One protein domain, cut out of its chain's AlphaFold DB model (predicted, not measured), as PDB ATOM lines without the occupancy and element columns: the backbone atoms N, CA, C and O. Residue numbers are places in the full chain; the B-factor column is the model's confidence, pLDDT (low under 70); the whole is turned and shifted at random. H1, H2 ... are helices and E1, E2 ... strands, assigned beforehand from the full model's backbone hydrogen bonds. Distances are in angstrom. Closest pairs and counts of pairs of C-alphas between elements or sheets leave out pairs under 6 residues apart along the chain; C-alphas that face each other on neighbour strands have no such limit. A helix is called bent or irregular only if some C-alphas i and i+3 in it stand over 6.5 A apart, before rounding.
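This is residues 355 to 495 of the 495 residues of the protein "F-box domain-containing protein" of Armillaria ostoyae (UniProt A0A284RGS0). The chain winds in stacked turns like a short piece of solenoid: five parallel strands lie side by side in chain order as a twisted, curled sheet, and the helices of the turns stand together on one side of it. H4 packs over the E4 and E5 end of that sheet, H1, H2 and H3 make a row that stands farther off it, H5 closes the last turn, and no named helix covers the other face. After E5 a tail runs off, of which residues 483 to 492 stick out from the body. The 141 printed residues hold five named helices and five named strands, in the order E1 H1 E2 H2 E3 H3 E4 H4 H5 E5, a mixed class. The whole is compact, with a radius of gyration of the C-alphas of 15.1 A, and spans 52 by 34 by 25 A.

The sheet holds E1, residues 357 to 362, E2, residues 380 to 384, E3, residues 401 to 405, E4, residues 440 to 445, and E5, residues 474 to 479. E1 is 15.7 A long, E2 13.7 A, E3 13.0 A, and E4 and E5 16.1 A each. E1 begins with C-alpha 357 at (-13.158, -75.433, 14.997), and E5 ends with C-alpha 479 at (2.481, -85.663, 17.209). The longest helix is H4, residues 447 to 462, 24.3 A long, with C-alpha 462 at (12.229, -68.503, 27.797). H3, residues 415 to 427, is 18.3 A long. H1, residues 367 to 372, H2, residues 390 to 395, and H5, residues 465 to 471, are 9.6, 10.1 and 9.9 A long. H4 is irregular: C-alphas 448 and 451 are 7.7 A apart.

The sheet runs E1 E2 E3 E4 E5, with E1 and E5 as edge strands. E1 and E2 are parallel at 14 degrees, with N 360 and O 382 at 3.0 A. E2 and E3 are parallel at 20 degrees, with N 403 and O 381 at 2.8 A. E3 and E4 are parallel at 18 degrees, with N 404 and O 442 at 2.8 A. E4 and E5 are parallel at 19 degrees, with N 443 and O 476 at 2.9 A. These pairs are within hydrogen-bond range. Four strand-helix-strand units, parallel neighbour strands with helices between, follow each other: E1, H1, E2; E2, H2, E3; E3, H3, E4; and E4, H4 H5, E5, each with a right-handed crossover. H4 makes two layers with the sheet, helix on one face, at a height over the sheet of 8.9 A. It lies over E4 and only just over E5, where 3 of its C-alphas fall, and runs along the strands at 14 degrees to E4 on the local plane. The closest C-alphas of H4 and E4 are those of Cys 445 and Gly 453, 6.0 A apart. H4 touches H3 with residues 459 to 460 alone, at a steep tilt of 67 degrees, closest at the C-alphas of Ile 418 and Leu 460, 5.9 A. H3 touches H2 with residues 420 to 424 alone, at a shallow tilt of 16 degrees, the same way, closest at the C-alphas of Ile 390 and Ile 421, 6.5 A. H2 touches H1 at a shallow tilt of 25 degrees, the same way, closest at the C-alphas of Ala 368 and Ile 392, 5.4 A. H1 and H3 are not on the sheet; H2 is not on it only just, with 4 pairs of C-alphas within 10 A. H5 only grazes the sheet with residues 465 to 469. H4 and H5 meet only through their link. In H3 and H5 every O i to N i+4 pair is within hydrogen-bond range; in H4 10 of 12 are, in H1 0 of 2 with 2 of 3 O i to N i+3 pairs, and in H2 0 of 2 with 3 of 3.

The C-alphas farthest apart are those of Glu 432 and Cys 495, 52.3 A, and Cys 495 is the chain's last residue. The printed part has no cut. The link from H3 to E4, residues 428 to 439, is long. Mean pLDDT of the printed part is 73.7; 44 residues are under 70, among them 362 to 374, 430 to 435 and 479 to 495.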
ATOM      1  N   LEU A 355     -19.183 -72.389  13.255       89.19
ATOM      2  CA  LEU A 355     -17.939 -73.127  13.411       89.19
ATOM      3  C   LEU A 355     -17.505 -73.125  14.876       89.19
ATOM      4  O   LEU A 355     -17.431 -72.083  15.522       89.19
ATOM      5  N   THR A 356     -17.158 -74.307  15.377       90.56
ATOM      6  CA  THR A 356     -16.481 -74.472  16.673       90.56
ATOM      7  C   THR A 356     -14.979 -74.667  16.493       90.56
ATOM      8  O   THR A 356     -14.211 -74.372  17.404       90.56
ATOM      9  N   SER A 357     -14.554 -75.150  15.320       88.75
ATOM     10  CA  SER A 357     -13.158 -75.433  14.997       88.75
ATOM     11  C   SER A 357     -12.792 -74.887  13.621       88.75
ATOM     12  O   SER A 357     -13.488 -75.138  12.634       88.75
ATOM     13  N   LEU A 358     -11.685 -74.157  13.549       87.81
ATOM     14  CA  LEU A 358     -11.183 -73.564  12.316       87.81
ATOM     15  C   LEU A 358      -9.678 -73.801  12.220       87.81
ATOM     16  O   LEU A 358      -8.926 -73.417  13.109       87.81
ATOM     17  N   HIS A 359      -9.241 -74.431  11.135       85.88
ATOM     18  CA  HIS A 359      -7.828 -74.635  10.839       85.88
ATOM     19  C   HIS A 359      -7.478 -73.885   9.563       85.88
ATOM     20  O   HIS A 359      -8.043 -74.160   8.502       85.88
ATOM     21  N   ILE A 360      -6.536 -72.950   9.662       79.62
ATOM     22  CA  ILE A 360      -6.061 -72.178   8.523       79.62
ATOM     23  C   ILE A 360      -4.541 -72.165   8.511       79.62
ATOM     24  O   ILE A 360      -3.908 -71.764   9.479       79.62
ATOM     25  N   THR A 361      -3.958 -72.568   7.386       70.62
ATOM     26  CA  THR A 361      -2.499 -72.627   7.253       70.62
ATOM     27  C   THR A 361      -1.877 -71.265   6.938       70.62
ATOM     28  O   THR A 361      -0.830 -70.930   7.466       70.62
ATOM     29  N   HIS A 362      -2.523 -70.434   6.108       65.19
ATOM     30  CA  HIS A 362      -2.055 -69.069   5.819       65.19
ATOM     31  C   HIS A 362      -3.212 -68.141   5.404       65.19
ATOM     32  O   HIS A 362      -3.949 -68.475   4.469       65.19
ATOM     33  N   LEU A 363      -3.296 -66.956   6.021       59.53
ATOM     34  CA  LEU A 363      -4.087 -65.794   5.575       59.53
ATOM     35  C   LEU A 363      -3.172 -64.590   5.312       59.53
ATOM     36  O   LEU A 363      -2.030 -64.558   5.775       59.53
ATOM     37  N   GLY A 364      -3.649 -63.617   4.533       54.84
ATOM     38  CA  GLY A 364      -3.009 -62.306   4.460       54.84
ATOM     39  C   GLY A 364      -3.171 -61.541   5.777       54.84
ATOM     40  O   GLY A 364      -4.094 -61.797   6.551       54.84
ATOM     41  N   ILE A 365      -2.260 -60.600   6.033       52.44
ATOM     42  CA  ILE A 365      -2.320 -59.690   7.190       52.44
ATOM     43  C   ILE A 365      -3.637 -58.895   7.123       52.44
ATOM     44  O   ILE A 365      -3.944 -58.328   6.074       52.44
ATOM     45  N   GLY A 366      -4.412 -58.856   8.215       52.69
ATOM     46  CA  GLY A 366      -5.691 -58.134   8.293       52.69
ATOM     47  C   GLY A 366      -6.935 -58.908   7.825       52.69
ATOM     48  O   GLY A 366      -8.054 -58.487   8.114       52.69
ATOM     49  N   ASP A 367      -6.785 -60.068   7.176       56.16
ATOM     50  CA  ASP A 367      -7.922 -60.928   6.782       56.16
ATOM     51  C   ASP A 367      -8.533 -61.673   7.985       56.16
ATOM     52  O   ASP A 367      -9.689 -62.096   7.978       56.16
ATOM     53  N   ALA A 368      -7.728 -61.797   9.032       54.22
ATOM     54  CA  ALA A 368      -8.005 -62.383  10.329       54.22
ATOM     55  C   ALA A 368      -9.203 -61.748  11.064       54.22
ATOM     56  O   ALA A 368     -10.085 -62.455  11.557       54.22
ATOM     57  N   LEU A 369      -9.250 -60.413  11.107       56.50
ATOM     58  CA  LEU A 369     -10.273 -59.644  11.828       56.50
ATOM     59  C   LEU A 369     -11.670 -59.854  11.233       56.50
ATOM     60  O   LEU A 369     -12.645 -59.982  11.968       56.50
ATOM     61  N   VAL A 370     -11.768 -59.974   9.909       58.59
ATOM     62  CA  VAL A 370     -13.055 -60.078   9.206       58.59
ATOM     63  C   VAL A 370     -13.742 -61.421   9.460       58.59
ATOM     64  O   VAL A 370     -14.963 -61.500   9.440       58.59
ATOM     65  N   LEU A 371     -12.991 -62.488   9.748       66.19
ATOM     66  CA  LEU A 371     -13.573 -63.797  10.073       66.19
ATOM     67  C   LEU A 371     -14.209 -63.833  11.469       66.19
ATOM     68  O   LEU A 371     -15.132 -64.619  11.695       66.19
ATOM     69  N   SER A 372     -13.753 -62.967  12.378       64.75
ATOM     70  CA  SER A 372     -14.273 -62.899  13.746       64.75
ATOM     71  C   SER A 372     -15.725 -62.418  13.815       64.75
ATOM     72  O   SER A 372     -16.492 -62.932  14.626       64.75
ATOM     73  N   GLU A 373     -16.142 -61.545  12.891       66.88
ATOM     74  CA  GLU A 373     -17.508 -61.005  12.817       66.88
ATOM     75  C   GLU A 373     -18.568 -62.074  12.509       66.88
ATOM     76  O   GLU A 373     -19.738 -61.915  12.846       66.88
ATOM     77  N   TYR A 374     -18.170 -63.184  11.879       69.00
ATOM     78  CA  TYR A 374     -19.093 -64.232  11.437       69.00
ATOM     79  C   TYR A 374     -19.046 -65.488  12.314       69.00
ATOM     80  O   TYR A 374     -19.831 -66.407  12.083       69.00
ATOM     81  N   GLN A 375     -18.121 -65.577  13.279       71.75
ATOM     82  CA  GLN A 375     -17.820 -66.814  14.014       71.75
ATOM     83  C   GLN A 375     -17.634 -66.587  15.522       71.75
ATOM     84  O   GLN A 375     -16.640 -66.999  16.120       71.75
ATOM     85  N   GLU A 376     -18.632 -65.989  16.175       71.88
ATOM     86  CA  GLU A 376     -18.600 -65.726  17.623       71.88
ATOM     87  C   GLU A 376     -18.430 -66.995  18.478       71.88
ATOM     88  O   GLU A 376     -17.861 -66.935  19.567       71.88
ATOM     89  N   LYS A 377     -18.903 -68.157  18.002       82.19
ATOM     90  CA  LYS A 377     -18.841 -69.441  18.730       82.19
ATOM     91  C   LYS A 377     -17.543 -70.223  18.522       82.19
ATOM     92  O   LYS A 377     -17.469 -71.378  18.938       82.19
ATOM     93  N   LEU A 378     -16.535 -69.630  17.880       85.12
ATOM     94  CA  LEU A 378     -15.282 -70.329  17.638       85.12
ATOM     95  C   LEU A 378     -14.585 -70.657  18.965       85.12
ATOM     96  O   LEU A 378     -14.306 -69.781  19.782       85.12
ATOM     97  N   GLU A 379     -14.306 -71.940  19.163       89.25
ATOM     98  CA  GLU A 379     -13.750 -72.493  20.397       89.25
ATOM     99  C   GLU A 379     -12.296 -72.936  20.233       89.25
ATOM    100  O   GLU A 379     -11.504 -72.826  21.176       89.25
ATOM    101  N   ARG A 380     -11.967 -73.449  19.039       88.94
ATOM    102  CA  ARG A 380     -10.670 -74.024  18.679       88.94
ATOM    103  C   ARG A 380     -10.151 -73.383  17.398       88.94
ATOM    104  O   ARG A 380     -10.850 -73.368  16.382       88.94
ATOM    105  N   LEU A 381      -8.916 -72.898  17.439       88.06
ATOM    106  CA  LEU A 381      -8.237 -72.314  16.286       88.06
ATOM    107  C   LEU A 381      -6.893 -73.009  16.075       88.06
ATOM    108  O   LEU A 381      -6.082 -73.075  16.998       88.06
ATOM    109  N   THR A 382      -6.651 -73.481  14.856       86.50
ATOM    110  CA  THR A 382      -5.357 -74.026  14.436       86.50
ATOM    111  C   THR A 382      -4.723 -73.114  13.395       86.50
ATOM    112  O   THR A 382      -5.329 -72.850  12.353       86.50
ATOM    113  N   ILE A 383      -3.495 -72.682  13.665       85.06
ATOM    114  CA  ILE A 383      -2.675 -71.834  12.791       85.06
ATOM    115  C   ILE A 383      -1.308 -72.476  12.559       85.06
ATOM    116  O   ILE A 383      -0.839 -73.257  13.386       85.06
ATOM    117  N   ASP A 384      -0.651 -72.135  11.454       81.50
ATOM    118  CA  ASP A 384       0.735 -72.552  11.218       81.50
ATOM    119  C   ASP A 384       1.724 -71.665  11.988       81.50
ATOM    120  O   ASP A 384       1.486 -70.475  12.190       81.50
ATOM    121  N   ALA A 385       2.859 -72.238  12.389       77.94
ATOM    122  CA  ALA A 385       3.980 -71.489  12.948       77.94
ATOM    123  C   ALA A 385       4.516 -70.458  11.934       77.94
ATOM    124  O   ALA A 385       4.574 -70.727  10.729       77.94
ATOM    125  N   GLY A 386       4.923 -69.284  12.419       73.50
ATOM    126  CA  GLY A 386       5.315 -68.141  11.583       73.50
ATOM    127  C   GLY A 386       4.135 -67.317  11.064       73.50
ATOM    128  O   GLY A 386       4.243 -66.660  10.029       73.50
ATOM    129  N   TRP A 387       2.985 -67.388  11.737       74.50
ATOM    130  CA  TRP A 387       1.818 -66.581  11.405       74.50
ATOM    131  C   TRP A 387       2.011 -65.119  11.833       74.50
ATOM    132  O   TRP A 387       2.192 -64.837  13.010       74.50
ATOM    133  N   ASN A 388       1.917 -64.186  10.881       69.69
ATOM    134  CA  ASN A 388       2.254 -62.770  11.099       69.69
ATOM    135  C   ASN A 388       1.190 -61.943  11.853       69.69
ATOM    136  O   ASN A 388       1.438 -60.782  12.147       69.69
ATOM    137  N   ASP A 389      -0.014 -62.476  12.076       72.88
ATOM    138  CA  ASP A 389      -1.151 -61.741  12.661       72.88
ATOM    139  C   ASP A 389      -1.827 -62.570  13.765       72.88
ATOM    140  O   ASP A 389      -2.968 -63.025  13.638       72.88
ATOM    141  N   ILE A 390      -1.066 -62.879  14.823       77.81
ATOM    142  CA  ILE A 390      -1.552 -63.682  15.956       77.81
ATOM    143  C   ILE A 390      -2.602 -62.929  16.788       77.81
ATOM    144  O   ILE A 390      -3.422 -63.558  17.455       77.81
ATOM    145  N   GLY A 391      -2.656 -61.596  16.678       73.75
ATOM    146  CA  GLY A 391      -3.662 -60.756  17.332       73.75
ATOM    147  C   GLY A 391      -5.107 -61.110  16.970       73.75
ATOM    148  O   GLY A 391      -6.031 -60.762  17.707       73.75
ATOM    149  N   ILE A 392      -5.319 -61.895  15.907       76.38
ATOM    150  CA  ILE A 392      -6.610 -62.513  15.591       76.38
ATOM    151  C   ILE A 392      -7.220 -63.255  16.782       76.38
ATOM    152  O   ILE A 392      -8.442 -63.239  16.947       76.38
ATOM    153  N   ILE A 393      -6.398 -63.887  17.631       79.19
ATOM    154  CA  ILE A 393      -6.920 -64.692  18.733       79.19
ATOM    155  C   ILE A 393      -7.748 -63.838  19.680       79.19
ATOM    156  O   ILE A 393      -8.744 -64.333  20.182       79.19
ATOM    157  N   ASP A 394      -7.431 -62.548  19.847       78.75
ATOM    158  CA  ASP A 394      -8.163 -61.591  20.691       78.75
ATOM    159  C   ASP A 394      -9.554 -61.233  20.157       78.75
ATOM    160  O   ASP A 394     -10.404 -60.769  20.913       78.75
ATOM    161  N   SER A 395      -9.825 -61.529  18.888       77.69
ATOM    162  CA  SER A 395     -11.114 -61.246  18.252       77.69
ATOM    163  C   SER A 395     -12.149 -62.358  18.467       77.69
ATOM    164  O   SER A 395     -13.329 -62.149  18.209       77.69
ATOM    165  N   TYR A 396     -11.742 -63.531  18.974       80.81
ATOM    166  CA  TYR A 396     -12.637 -64.668  19.218       80.81
ATOM    167  C   TYR A 396     -12.977 -64.830  20.708       80.81
ATOM    168  O   TYR A 396     -12.221 -65.447  21.464       80.81
ATOM    169  N   PRO A 397     -14.133 -64.330  21.176       79.62
ATOM    170  CA  PRO A 397     -14.437 -64.289  22.601       79.62
ATOM    171  C   PRO A 397     -14.600 -65.673  23.240       79.62
ATOM    172  O   PRO A 397     -14.408 -65.782  24.440       79.62
ATOM    173  N   ASN A 398     -14.916 -66.730  22.488       84.81
ATOM    174  CA  ASN A 398     -15.116 -68.082  23.033       84.81
ATOM    175  C   ASN A 398     -13.906 -69.018  22.871       84.81
ATOM    176  O   ASN A 398     -13.968 -70.181  23.293       84.81
ATOM    177  N   LEU A 399     -12.801 -68.514  22.311       86.62
ATOM    178  CA  LEU A 399     -11.599 -69.296  22.059       86.62
ATOM    179  C   LEU A 399     -10.981 -69.772  23.378       86.62
ATOM    180  O   LEU A 399     -10.585 -68.965  24.217       86.62
ATOM    181  N   HIS A 400     -10.880 -71.089  23.549       87.94
ATOM    182  CA  HIS A 400     -10.267 -71.700  24.733       87.94
ATOM    183  C   HIS A 400      -9.095 -72.627  24.391       87.94
ATOM    184  O   HIS A 400      -8.307 -72.965  25.278       87.94
ATOM    185  N   GLN A 401      -8.955 -73.015  23.120       89.12
ATOM    186  CA  GLN A 401      -7.869 -73.859  22.636       89.12
ATOM    187  C   GLN A 401      -7.222 -73.247  21.389       89.12
ATOM    188  O   GLN A 401      -7.892 -72.996  20.386       89.12
ATOM    189  N   LEU A 402      -5.907 -73.057  21.454       88.94
ATOM    190  CA  LEU A 402      -5.075 -72.620  20.337       88.94
ATOM    191  C   LEU A 402      -4.105 -73.743  19.972       88.94
ATOM    192  O   LEU A 402      -3.387 -74.237  20.838       88.94
ATOM    193  N   THR A 403      -4.057 -74.116  18.699       88.06
ATOM    194  CA  THR A 403      -3.091 -75.086  18.183       88.06
ATOM    195  C   THR A 403      -2.144 -74.402  17.205       88.06
ATOM    196  O   THR A 403      -2.580 -73.817  16.216       88.06
ATOM    197  N   ILE A 404      -0.842 -74.511  17.455       87.31
ATOM    198  CA  ILE A 404       0.217 -74.030  16.568       87.31
ATOM    199  C   ILE A 404       0.825 -75.234  15.857       87.31
ATOM    200  O   ILE A 404       1.344 -76.154  16.491       87.31
ATOM    201  N   ARG A 405       0.741 -75.250  14.529       83.88
ATOM    202  CA  ARG A 405       1.212 -76.351  13.694       83.88
ATOM    203  C   ARG A 405       2.583 -76.042  13.109       83.88
ATOM    204  O   ARG A 405       2.755 -75.068  12.379       83.88
ATOM    205  N   GLN A 406       3.557 -76.908  13.368       80.31
ATOM    206  CA  GLN A 406       4.867 -76.821  12.730       80.31
ATOM    207  C   GLN A 406       4.845 -77.464  11.346       80.31
ATOM    208  O   GLN A 406       4.368 -78.585  11.162       80.31
ATOM    209  N   THR A 407       5.396 -76.752  10.367       71.50
ATOM    210  CA  THR A 407       5.507 -77.213   8.981       71.50
ATOM    211  C   THR A 407       6.968 -77.451   8.610       71.50
ATOM    212  O   THR A 407       7.865 -76.838   9.180       71.50
ATOM    213  N   GLU A 408       7.230 -78.307   7.618       68.31
ATOM    214  CA  GLU A 408       8.597 -78.588   7.128       68.31
ATOM    215  C   GLU A 408       9.314 -77.335   6.597       68.31
ATOM    216  O   GLU A 408      10.539 -77.276   6.573       68.31
ATOM    217  N   SER A 409       8.557 -76.323   6.166       66.44
ATOM    218  CA  SER A 409       9.086 -75.038   5.704       66.44
ATOM    219  C   SER A 409       9.491 -74.088   6.833       66.44
ATOM    220  O   SER A 409      10.120 -73.064   6.559       66.44
ATOM    221  N   TYR A 410       9.118 -74.383   8.078       70.69
ATOM    222  CA  TYR A 410       9.366 -73.509   9.215       70.69
ATOM    223  C   TYR A 410      10.820 -73.631   9.685       70.69
ATOM    224  O   TYR A 410      11.282 -74.712  10.041       70.69
ATOM    225  N   LYS A 411      11.557 -72.514   9.672       68.50
ATOM    226  CA  LYS A 411      13.009 -72.492   9.929       68.50
ATOM    227  C   LYS A 411      13.393 -72.310  11.401       68.50
ATOM    228  O   LYS A 411      14.582 -72.261  11.703       68.50
ATOM    229  N   GLY A 412      12.414 -72.236  12.299       71.62
ATOM    230  CA  GLY A 412      12.622 -72.163  13.743       71.62
ATOM    231  C   GLY A 412      11.868 -71.005  14.403       71.62
ATOM    232  O   GLY A 412      11.430 -70.092  13.704       71.62
ATOM    233  N   PRO A 413      11.717 -71.049  15.739       73.00
ATOM    234  CA  PRO A 413      11.014 -70.027  16.511       73.00
ATOM    235  C   PRO A 413      11.672 -68.656  16.346       73.00
ATOM    236  O   PRO A 413      12.782 -68.422  16.829       73.00
ATOM    237  N   HIS A 414      10.982 -67.731  15.680       80.69
ATOM    238  CA  HIS A 414      11.389 -66.330  15.633       80.69
ATOM    239  C   HIS A 414      11.039 -65.652  16.965       80.69
ATOM    240  O   HIS A 414       9.935 -65.819  17.477       80.69
ATOM    241  N   GLN A 415      11.967 -64.878  17.543       81.56
ATOM    242  CA  GLN A 415      11.736 -64.252  18.855       81.56
ATOM    243  C   GLN A 415      10.505 -63.342  18.877       81.56
ATOM    244  O   GLN A 415       9.813 -63.295  19.889       81.56
ATOM    245  N   ASP A 416      10.236 -62.630  17.783       83.12
ATOM    246  CA  ASP A 416       9.107 -61.704  17.707       83.12
ATOM    247  C   ASP A 416       7.769 -62.456  17.709       83.12
ATOM    248  O   ASP A 416       6.899 -62.137  18.512       83.12
ATOM    249  N   GLU A 417       7.657 -63.547  16.940       84.75
ATOM    250  CA  GLU A 417       6.490 -64.446  16.943       84.75
ATOM    251  C   GLU A 417       6.208 -64.998  18.349       84.75
ATOM    252  O   GLU A 417       5.085 -64.935  18.848       84.75
ATOM    253  N   ILE A 418       7.244 -65.513  19.016       86.31
ATOM    254  CA  ILE A 418       7.133 -66.090  20.360       86.31
ATOM    255  C   ILE A 418       6.667 -65.041  21.376       86.31
ATOM    256  O   ILE A 418       5.792 -65.324  22.198       86.31
ATOM    257  N   LYS A 419       7.221 -63.824  21.316       86.69
ATOM    258  CA  LYS A 419       6.810 -62.715  22.187       86.69
ATOM    259  C   LYS A 419       5.361 -62.316  21.942       86.69
ATOM    260  O   LYS A 419       4.634 -62.111  22.913       86.69
ATOM    261  N   GLU A 420       4.933 -62.220  20.687       86.62
ATOM    262  CA  GLU A 420       3.548 -61.876  20.360       86.62
ATOM    263  C   GLU A 420       2.571 -62.944  20.867       86.62
ATOM    264  O   GLU A 420       1.600 -62.600  21.542       86.62
ATOM    265  N   ILE A 421       2.855 -64.235  20.649       87.38
ATOM    266  CA  ILE A 421       2.020 -65.337  21.160       87.38
ATOM    267  C   ILE A 421       1.855 -65.234  22.678       87.38
ATOM    268  O   ILE A 421       0.728 -65.259  23.175       87.38
ATOM    269  N   ILE A 422       2.957 -65.092  23.423       88.12
ATOM    270  CA  ILE A 422       2.900 -64.976  24.885       88.12
ATOM    271  C   ILE A 422       2.110 -63.732  25.307       88.12
ATOM    272  O   ILE A 422       1.272 -63.828  26.201       88.12
ATOM    273  N   THR A 423       2.324 -62.596  24.641       88.62
ATOM    274  CA  THR A 423       1.632 -61.334  24.944       88.62
ATOM    275  C   THR A 423       0.116 -61.477  24.779       88.62
ATOM    276  O   THR A 423      -0.642 -61.108  25.674       88.62
ATOM    277  N   HIS A 424      -0.355 -62.064  23.677       86.62
ATOM    278  CA  HIS A 424      -1.791 -62.247  23.453       86.62
ATOM    279  C   HIS A 424      -2.407 -63.319  24.368       86.62
ATOM    280  O   HIS A 424      -3.531 -63.153  24.847       86.62
ATOM    281  N   LEU A 425      -1.667 -64.383  24.703       86.25
ATOM    282  CA  LEU A 425      -2.115 -65.349  25.712       86.25
ATOM    283  C   LEU A 425      -2.249 -64.697  27.100       86.25
ATOM    284  O   LEU A 425      -3.253 -64.919  27.774       86.25
ATOM    285  N   GLN A 426      -1.293 -63.851  27.500       85.19
ATOM    286  CA  GLN A 426      -1.350 -63.057  28.735       85.19
ATOM    287  C   GLN A 426      -2.533 -62.082  28.745       85.19
ATOM    288  O   GLN A 426      -3.251 -61.991  29.742       85.19
ATOM    289  N   ASN A 427      -2.803 -61.404  27.627       82.25
ATOM    290  CA  ASN A 427      -3.947 -60.497  27.510       82.25
ATOM    291  C   ASN A 427      -5.285 -61.208  27.758       82.25
ATOM    292  O   ASN A 427      -6.196 -60.618  28.334       82.25
ATOM    293  N   ARG A 428      -5.405 -62.489  27.388       77.94
ATOM    294  CA  ARG A 428      -6.600 -63.309  27.661       77.94
ATOM    295  C   ARG A 428      -6.681 -63.877  29.079       77.94
ATOM    296  O   ARG A 428      -7.691 -64.486  29.432       77.94
ATOM    297  N   LEU A 429      -5.641 -63.691  29.886       70.75
ATOM    298  CA  LEU A 429      -5.574 -64.101  31.291       70.75
ATOM    299  C   LEU A 429      -5.852 -62.940  32.256       70.75
ATOM    300  O   LEU A 429      -6.350 -63.164  33.360       70.75
ATOM    301  N   GLY A 430      -5.557 -61.704  31.842       61.38
ATOM    302  CA  GLY A 430      -5.712 -60.500  32.660       61.38
ATOM    303  C   GLY A 430      -7.164 -60.130  33.010       61.38
ATOM    304  O   GLY A 430      -8.118 -60.524  32.343       61.38
ATOM    305  N   LYS A 431      -7.334 -59.301  34.054       50.81
ATOM    306  CA  LYS A 431      -8.641 -58.837  34.582       50.81
ATOM    307  C   LYS A 431      -9.497 -58.031  33.585       50.81
ATOM    308  O   LYS A 431     -10.690 -57.880  33.819       50.81
ATOM    309  N   GLU A 432      -8.904 -57.545  32.493       52.97
ATOM    310  CA  GLU A 432      -9.565 -56.825  31.388       52.97
ATOM    311  C   GLU A 432      -9.647 -57.666  30.094       52.97
ATOM    312  O   GLU A 432      -9.818 -57.126  29.002       52.97
ATOM    313  N   GLY A 433      -9.471 -58.989  30.192       55.62
ATOM    314  CA  GLY A 433      -9.317 -59.871  29.036       55.62
ATOM    315  C   GLY A 433     -10.466 -59.775  28.029       55.62
ATOM    316  O   GLY A 433     -11.644 -59.888  28.377       55.62
ATOM    317  N   LYS A 434     -10.114 -59.597  26.749       58.91
ATOM    318  CA  LYS A 434     -11.043 -59.580  25.607       58.91
ATOM    319  C   LYS A 434     -11.575 -60.992  25.318       58.91
ATOM    320  O   LYS A 434     -11.213 -61.625  24.330       58.91
ATOM    321  N   GLY A 435     -12.438 -61.497  26.197       63.38
ATOM    322  CA  GLY A 435     -13.121 -62.783  26.047       63.38
ATOM    323  C   GLY A 435     -12.620 -63.888  26.977       63.38
ATOM    324  O   GLY A 435     -11.900 -63.658  27.944       63.38
ATOM    325  N   ARG A 436     -13.062 -65.115  26.699       74.75
ATOM    326  CA  ARG A 436     -12.746 -66.328  27.450       74.75
ATOM    327  C   ARG A 436     -11.242 -66.587  27.440       74.75
ATOM    328  O   ARG A 436     -10.547 -66.391  26.440       74.75
ATOM    329  N   ARG A 437     -10.776 -67.070  28.587       80.62
ATOM    330  CA  ARG A 437      -9.407 -67.507  28.818       80.62
ATOM    331  C   ARG A 437      -9.046 -68.686  27.909       80.62
ATOM    332  O   ARG A 437      -9.775 -69.678  27.874       80.62
ATOM    333  N   VAL A 438      -7.879 -68.613  27.267       81.31
ATOM    334  CA  VAL A 438      -7.261 -69.772  26.604       81.31
ATOM    335  C   VAL A 438      -6.722 -70.709  27.680       81.31
ATOM    336  O   VAL A 438      -5.873 -70.329  28.483       81.31
ATOM    337  N   THR A 439      -7.257 -71.924  27.730       85.75
ATOM    338  CA  THR A 439      -6.907 -72.942  28.730       85.75
ATOM    339  C   THR A 439      -6.033 -74.046  28.156       85.75
ATOM    340  O   THR A 439      -5.419 -74.781  28.921       85.75
ATOM    341  N   SER A 440      -5.958 -74.173  26.829       88.94
ATOM    342  CA  SER A 440      -5.118 -75.166  26.162       88.94
ATOM    343  C   SER A 440      -4.324 -74.538  25.021       88.94
ATOM    344  O   SER A 440      -4.896 -73.966  24.093       88.94
ATOM    345  N   LEU A 441      -3.001 -74.668  25.087       88.88
ATOM    346  CA  LEU A 441      -2.088 -74.393  23.987       88.88
ATOM    347  C   LEU A 441      -1.527 -75.725  23.505       88.88
ATOM    348  O   LEU A 441      -0.912 -76.464  24.274       88.88
ATOM    349  N   GLN A 442      -1.721 -76.037  22.232       89.62
ATOM    350  CA  GLN A 442      -1.193 -77.260  21.660       89.62
ATOM    351  C   GLN A 442      -0.187 -76.969  20.561       89.62
ATOM    352  O   GLN A 442      -0.388 -76.079  19.739       89.62
ATOM    353  N   ILE A 443       0.886 -77.749  20.521       85.19
ATOM    354  CA  ILE A 443       1.890 -77.681  19.465       85.19
ATOM    355  C   ILE A 443       1.827 -78.993  18.701       85.19
ATOM    356  O   ILE A 443       2.096 -80.062  19.251       85.19
ATOM    357  N   SER A 444       1.411 -78.886  17.443       83.38
ATOM    358  CA  SER A 444       1.234 -80.014  16.537       83.38
ATOM    359  C   SER A 444       2.443 -80.117  15.619       83.38
ATOM    360  O   SER A 444       2.720 -79.187  14.858       83.38
ATOM    361  N   CYS A 445       3.127 -81.259  15.645       76.75
ATOM    362  CA  CYS A 445       4.300 -81.513  14.809       76.75
ATOM    363  C   CYS A 445       4.141 -82.778  13.965       76.75
ATOM    364  O   CYS A 445       3.540 -83.768  14.394       76.75
ATOM    365  N   LEU A 446       4.744 -82.768  12.774       67.88
ATOM    366  CA  LEU A 446       4.986 -83.993  12.009       67.88
ATOM    367  C   LEU A 446       5.992 -84.884  12.751       67.88
ATOM    368  O   LEU A 446       6.795 -84.393  13.542       67.88
ATOM    369  N   VAL A 447       5.989 -86.188  12.465       62.69
ATOM    370  CA  VAL A 447       6.800 -87.196  13.181       62.69
ATOM    371  C   VAL A 447       8.285 -86.831  13.212       62.69
ATOM    372  O   VAL A 447       8.944 -86.954  14.237       62.69
ATOM    373  N   ARG A 448       8.801 -86.318  12.092       66.94
ATOM    374  CA  ARG A 448      10.210 -85.918  11.928       66.94
ATOM    375  C   ARG A 448      10.561 -84.575  12.581       66.94
ATOM    376  O   ARG A 448      11.720 -84.189  12.566       66.94
ATOM    377  N   LEU A 449       9.562 -83.862  13.101       66.94
ATOM    378  CA  LEU A 449       9.652 -82.508  13.653       66.94
ATOM    379  C   LEU A 449       9.255 -82.471  15.140       66.94
ATOM    380  O   LEU A 449       8.916 -81.419  15.676       66.94
ATOM    381  N   ILE A 450       9.238 -83.617  15.827       74.31
ATOM    382  CA  ILE A 450       8.852 -83.634  17.242       74.31
ATOM    383  C   ILE A 450       9.881 -82.898  18.113       74.31
ATOM    384  O   ILE A 450       9.496 -82.118  18.982       74.31
ATOM    385  N   ASP A 451      11.172 -83.046  17.799       77.44
ATOM    386  CA  ASP A 451      12.266 -82.346  18.481       77.44
ATOM    387  C   ASP A 451      12.168 -80.826  18.284       77.44
ATOM    388  O   ASP A 451      12.253 -80.071  19.251       77.44
ATOM    389  N   SER A 452      11.843 -80.366  17.068       78.06
ATOM    390  CA  SER A 452      11.587 -78.941  16.820       78.06
ATOM    391  C   SER A 452      10.330 -78.435  17.538       78.06
ATOM    392  O   SER A 452      10.241 -77.253  17.880       78.06
ATOM    393  N   GLY A 453       9.363 -79.317  17.809       78.69
ATOM    394  CA  GLY A 453       8.218 -79.042  18.677       78.69
ATOM    395  C   GLY A 453       8.646 -78.716  20.104       78.69
ATOM    396  O   GLY A 453       8.218 -77.707  20.669       78.69
ATOM    397  N   PHE A 454       9.541 -79.528  20.670       83.06
ATOM    398  CA  PHE A 454      10.108 -79.283  21.995       83.06
ATOM    399  C   PHE A 454      10.971 -78.020  22.039       83.06
ATOM    400  O   PHE A 454      10.871 -77.255  22.999       83.06
ATOM    401  N   ASP A 455      11.755 -77.745  20.995       84.31
ATOM    402  CA  ASP A 455      12.530 -76.503  20.894       84.31
ATOM    403  C   ASP A 455      11.627 -75.261  20.858       84.31
ATOM    404  O   ASP A 455      11.947 -74.233  21.458       84.31
ATOM    405  N   TYR A 456      10.459 -75.359  20.222       84.75
ATOM    406  CA  TYR A 456       9.467 -74.285  20.199       84.75
ATOM    407  C   TYR A 456       8.824 -74.058  21.569       84.75
ATOM    408  O   TYR A 456       8.717 -72.915  22.011       84.75
ATOM    409  N   VAL A 457       8.475 -75.128  22.299       86.00
ATOM    410  CA  VAL A 457       8.055 -75.007  23.711       86.00
ATOM    411  C   VAL A 457       9.145 -74.355  24.544       86.00
ATOM    412  O   VAL A 457       8.865 -73.469  25.348       86.00
ATOM    413  N   LYS A 458      10.399 -74.770  24.355       87.69
ATOM    414  CA  LYS A 458      11.533 -74.201  25.077       87.69
ATOM    415  C   LYS A 458      11.659 -72.703  24.802       87.69
ATOM    416  O   LYS A 458      11.846 -71.941  25.746       87.69
ATOM    417  N   ALA A 459      11.492 -72.271  23.553       87.19
ATOM    418  CA  ALA A 459      11.472 -70.855  23.199       87.19
ATOM    419  C   ALA A 459      10.321 -70.099  23.889       87.19
ATOM    420  O   ALA A 459      10.560 -69.040  24.467       87.19
ATOM    421  N   LEU A 460       9.106 -70.659  23.915       87.44
ATOM    422  CA  LEU A 460       7.974 -70.078  24.651       87.44
ATOM    423  C   LEU A 460       8.265 -69.959  26.161       87.44
ATOM    424  O   LEU A 460       7.964 -68.928  26.767       87.44
ATOM    425  N   ARG A 461       8.899 -70.967  26.778       90.44
ATOM    426  CA  ARG A 461       9.296 -70.937  28.201       90.44
ATOM    427  C   ARG A 461      10.289 -69.833  28.519       90.44
ATOM    428  O   ARG A 461      10.089 -69.110  29.490       90.44
ATOM    429  N   MET A 462      11.278 -69.614  27.651       88.88
ATOM    430  CA  MET A 462      12.229 -68.503  27.797       88.88
ATOM    431  C   MET A 462      11.554 -67.121  27.811       88.88
ATOM    432  O   MET A 462      12.148 -66.162  28.299       88.88
ATOM    433  N   HIS A 463      10.323 -67.017  27.303       88.19
ATOM    434  CA  HIS A 463       9.533 -65.788  27.263       88.19
ATOM    435  C   HIS A 463       8.352 -65.767  28.246       88.19
ATOM    436  O   HIS A 463       7.543 -64.848  28.186       88.19
ATOM    437  N   GLY A 464       8.276 -66.712  29.192       85.25
ATOM    438  CA  GLY A 464       7.315 -66.662  30.300       85.25
ATOM    439  C   GLY A 464       6.117 -67.606  30.189       85.25
ATOM    440  O   GLY A 464       5.141 -67.413  30.911       85.25
ATOM    441  N   LEU A 465       6.178 -68.642  29.341       88.38
ATOM    442  CA  LEU A 465       5.141 -69.685  29.290       88.38
ATOM    443  C   LEU A 465       4.912 -70.366  30.652       88.38
ATOM    444  O   LEU A 465       3.766 -70.644  30.986       88.38
ATOM    445  N   ASP A 466       5.964 -70.568  31.455       88.06
ATOM    446  CA  ASP A 466       5.871 -71.218  32.774       88.06
ATOM    447  C   ASP A 466       4.929 -70.465  33.735       88.06
ATOM    448  O   ASP A 466       4.246 -71.076  34.556       88.06
ATOM    449  N   VAL A 467       4.847 -69.134  33.602       86.31
ATOM    450  CA  VAL A 467       3.903 -68.305  34.369       86.31
ATOM    451  C   VAL A 467       2.466 -68.627  33.958       86.31
ATOM    452  O   VAL A 467       1.607 -68.815  34.813       86.31
ATOM    453  N   LEU A 468       2.213 -68.769  32.654       84.94
ATOM    454  CA  LEU A 468       0.890 -69.112  32.129       84.94
ATOM    455  C   LEU A 468       0.487 -70.543  32.509       84.94
ATOM    456  O   LEU A 468      -0.677 -70.773  32.848       84.94
ATOM    457  N   GLU A 469       1.437 -71.490  32.498       85.06
ATOM    458  CA  GLU A 469       1.228 -72.859  32.995       85.06
ATOM    459  C   GLU A 469       0.838 -72.838  34.483       85.06
ATOM    460  O   GLU A 469      -0.158 -73.453  34.869       85.06
ATOM    461  N   GLY A 470       1.549 -72.054  35.304       83.06
ATOM    462  CA  GLY A 470       1.249 -71.860  36.727       83.06
ATOM    463  C   GLY A 470      -0.115 -71.219  36.997       83.06
ATOM    464  O   GLY A 470      -0.751 -71.510  38.009       83.06
ATOM    465  N   GLU A 471      -0.613 -70.399  36.074       83.88
ATOM    466  CA  GLU A 471      -1.953 -69.831  36.167       83.88
ATOM    467  C   GLU A 471      -3.050 -70.809  35.720       83.88
ATOM    468  O   GLU A 471      -4.227 -70.512  35.939       83.88
ATOM    469  N   GLY A 472      -2.720 -71.931  35.066       80.25
ATOM    470  CA  GLY A 472      -3.674 -72.952  34.605       80.25
ATOM    471  C   GLY A 472      -3.783 -73.151  33.085       80.25
ATOM    472  O   GLY A 472      -4.754 -73.761  32.634       80.25
ATOM    473  N   LEU A 473      -2.841 -72.642  32.279       87.06
ATOM    474  CA  LEU A 473      -2.724 -72.994  30.856       87.06
ATOM    475  C   LEU A 473      -2.135 -74.405  30.712       87.06
ATOM    476  O   LEU A 473      -1.049 -74.682  31.207       87.06
ATOM    477  N   GLN A 474      -2.816 -75.294  29.993       88.12
ATOM    478  CA  GLN A 474      -2.278 -76.611  29.659       88.12
ATOM    479  C   GLN A 474      -1.526 -76.559  28.334       88.12
ATOM    480  O   GLN A 474      -2.121 -76.245  27.300       88.12
ATOM    481  N   VAL A 475      -0.243 -76.914  28.358       86.50
ATOM    482  CA  VAL A 475       0.595 -76.984  27.160       86.50
ATOM    483  C   VAL A 475       0.796 -78.440  26.772       86.50
ATOM    484  O   VAL A 475       1.283 -79.247  27.563       86.50
ATOM    485  N   VAL A 476       0.417 -78.788  25.544       85.25
ATOM    486  CA  VAL A 476       0.560 -80.152  25.028       85.25
ATOM    487  C   VAL A 476       1.311 -80.121  23.711       85.25
ATOM    488  O   VAL A 476       0.835 -79.560  22.728       85.25
ATOM    489  N   VAL A 477       2.466 -80.775  23.669       80.38
ATOM    490  CA  VAL A 477       3.092 -81.145  22.399       80.38
ATOM    491  C   VAL A 477       2.531 -82.492  22.012       80.38
ATOM    492  O   VAL A 477       2.649 -83.455  22.771       80.38
ATOM    493  N   TYR A 478       1.911 -82.565  20.846       76.81
ATOM    494  CA  TYR A 478       1.462 -83.836  20.318       76.81
ATOM    495  C   TYR A 478       1.929 -83.999  18.882       76.81
ATOM    496  O   TYR A 478       1.980 -83.069  18.075       76.81
ATOM    497  N   GLN A 479       2.287 -85.235  18.576       66.06
ATOM    498  CA  GLN A 479       2.481 -85.663  17.209       66.06
ATOM    499  C   GLN A 479       1.126 -85.597  16.524       66.06
ATOM    500  O   GLN A 479       0.153 -86.116  17.070       66.06
ATOM    501  N   GLU A 480       1.053 -84.972  15.353       59.16
ATOM    502  CA  GLU A 480      -0.180 -84.906  14.582       59.16
ATOM    503  C   GLU A 480      -0.616 -86.339  14.224       59.16
ATOM    504  O   GLU A 480      -0.186 -86.920  13.226       59.16
ATOM    505  N   VAL A 481      -1.430 -86.957  15.090       42.31
ATOM    506  CA  VAL A 481      -1.977 -88.289  14.857       42.31
ATOM    507  C   VAL A 481      -2.877 -88.137  13.649       42.31
ATOM    508  O   VAL A 481      -3.793 -87.309  13.642       42.31
ATOM    509  N   ARG A 482      -2.554 -88.887  12.594       49.09
ATOM    510  CA  ARG A 482      -3.217 -88.839  11.293       49.09
ATOM    511  C   ARG A 482      -4.717 -89.091  11.471       49.09
ATOM    512  O   ARG A 482      -5.173 -90.227  11.470       49.09
ATOM    513  N   THR A 483      -5.489 -88.021  11.648       45.22
ATOM    514  CA  THR A 483      -6.939 -88.059  11.466       45.22
ATOM    515  C   THR A 483      -7.228 -88.314   9.992       45.22
ATOM    516  O   THR A 483      -6.378 -88.070   9.134       45.22
ATOM    517  N   TRP A 484      -8.432 -88.780   9.685       45.81
ATOM    518  CA  TRP A 484      -8.883 -89.008   8.312       45.81
ATOM    519  C   TRP A 484      -8.716 -87.763   7.401       45.81
ATOM    520  O   TRP A 484      -8.531 -87.888   6.198       45.81
ATOM    521  N   LEU A 485      -8.672 -86.565   8.003       42.44
ATOM    522  CA  LEU A 485      -8.425 -85.253   7.382       42.44
ATOM    523  C   LEU A 485      -6.938 -84.823   7.320       42.44
ATOM    524  O   LEU A 485      -6.616 -83.847   6.646       42.44
ATOM    525  N   ASN A 486      -6.034 -85.498   8.039       44.25
ATOM    526  CA  ASN A 486      -4.601 -85.156   8.155       44.25
ATOM    527  C   ASN A 486      -3.688 -86.104   7.381       44.25
ATOM    528  O   ASN A 486      -2.460 -86.031   7.457       44.25
ATOM    529  N   SER A 487      -4.269 -87.017   6.629       40.62
ATOM    530  CA  SER A 487      -3.540 -88.012   5.884       40.62
ATOM    531  C   SER A 487      -2.912 -87.379   4.626       40.62
ATOM    532  O   SER A 487      -3.320 -87.545   3.482       40.62
ATOM    533  N   LYS A 488      -1.789 -86.681   4.815       37.59
ATOM    534  CA  LYS A 488      -0.655 -86.944   3.931       37.59
ATOM    535  C   LYS A 488      -0.225 -88.365   4.270       37.59
ATOM    536  O   LYS A 488       0.562 -88.584   5.181       37.59
ATOM    537  N   LEU A 489      -0.759 -89.346   3.560       39.09
ATOM    538  CA  LEU A 489      -0.090 -90.633   3.473       39.09
ATOM    539  C   LEU A 489       1.128 -90.422   2.577       39.09
ATOM    540  O   LEU A 489       1.126 -90.708   1.386       39.09
ATOM    541  N   SER A 490       2.157 -89.800   3.151       32.44
ATOM    542  CA  SER A 490       3.484 -89.847   2.574       32.44
ATOM    543  C   SER A 490       3.945 -91.298   2.683       32.44
ATOM    544  O   SER A 490       4.048 -91.862   3.775       32.44
ATOM    545  N   VAL A 491       4.199 -91.899   1.520       34.69
ATOM    546  CA  VAL A 491       4.764 -93.246   1.332       34.69
ATOM    547  C   VAL A 491       5.985 -93.476   2.242       34.69
ATOM    548  O   VAL A 491       6.206 -94.570   2.742       34.69
ATOM    549  N   HIS A 492       6.725 -92.409   2.560       30.72
ATOM    550  CA  HIS A 492       7.936 -92.421   3.379       30.72
ATOM    551  C   HIS A 492       7.775 -92.687   4.887       30.72
ATOM    552  O   HIS A 492       8.795 -92.792   5.563       30.72
ATOM    553  N   GLU A 493       6.562 -92.738   5.439       31.27
ATOM    554  CA  GLU A 493       6.358 -93.094   6.860       31.27
ATOM    555  C   GLU A 493       5.743 -94.491   7.044       31.27
ATOM    556  O   GLU A 493       5.618 -94.951   8.175       31.27
ATOM    557  N   LEU A 494       5.381 -95.174   5.949       32.16
ATOM    558  CA  LEU A 494       4.929 -96.575   5.946       32.16
ATOM    559  C   LEU A 494       5.973 -97.552   5.368       32.16
ATOM    560  O   LEU A 494       5.734 -98.758   5.387       32.16
ATOM    561  N   CYS A 495       7.115 -97.046   4.884       26.95
ATOM    562  CA  CYS A 495       8.220 -97.837   4.329       26.95
ATOM    563  C   CYS A 495       9.471 -97.791   5.209       26.95
ATOM    564  O   CYS A 495       9.898 -96.690   5.622       26.95
TER     565      CYS A 495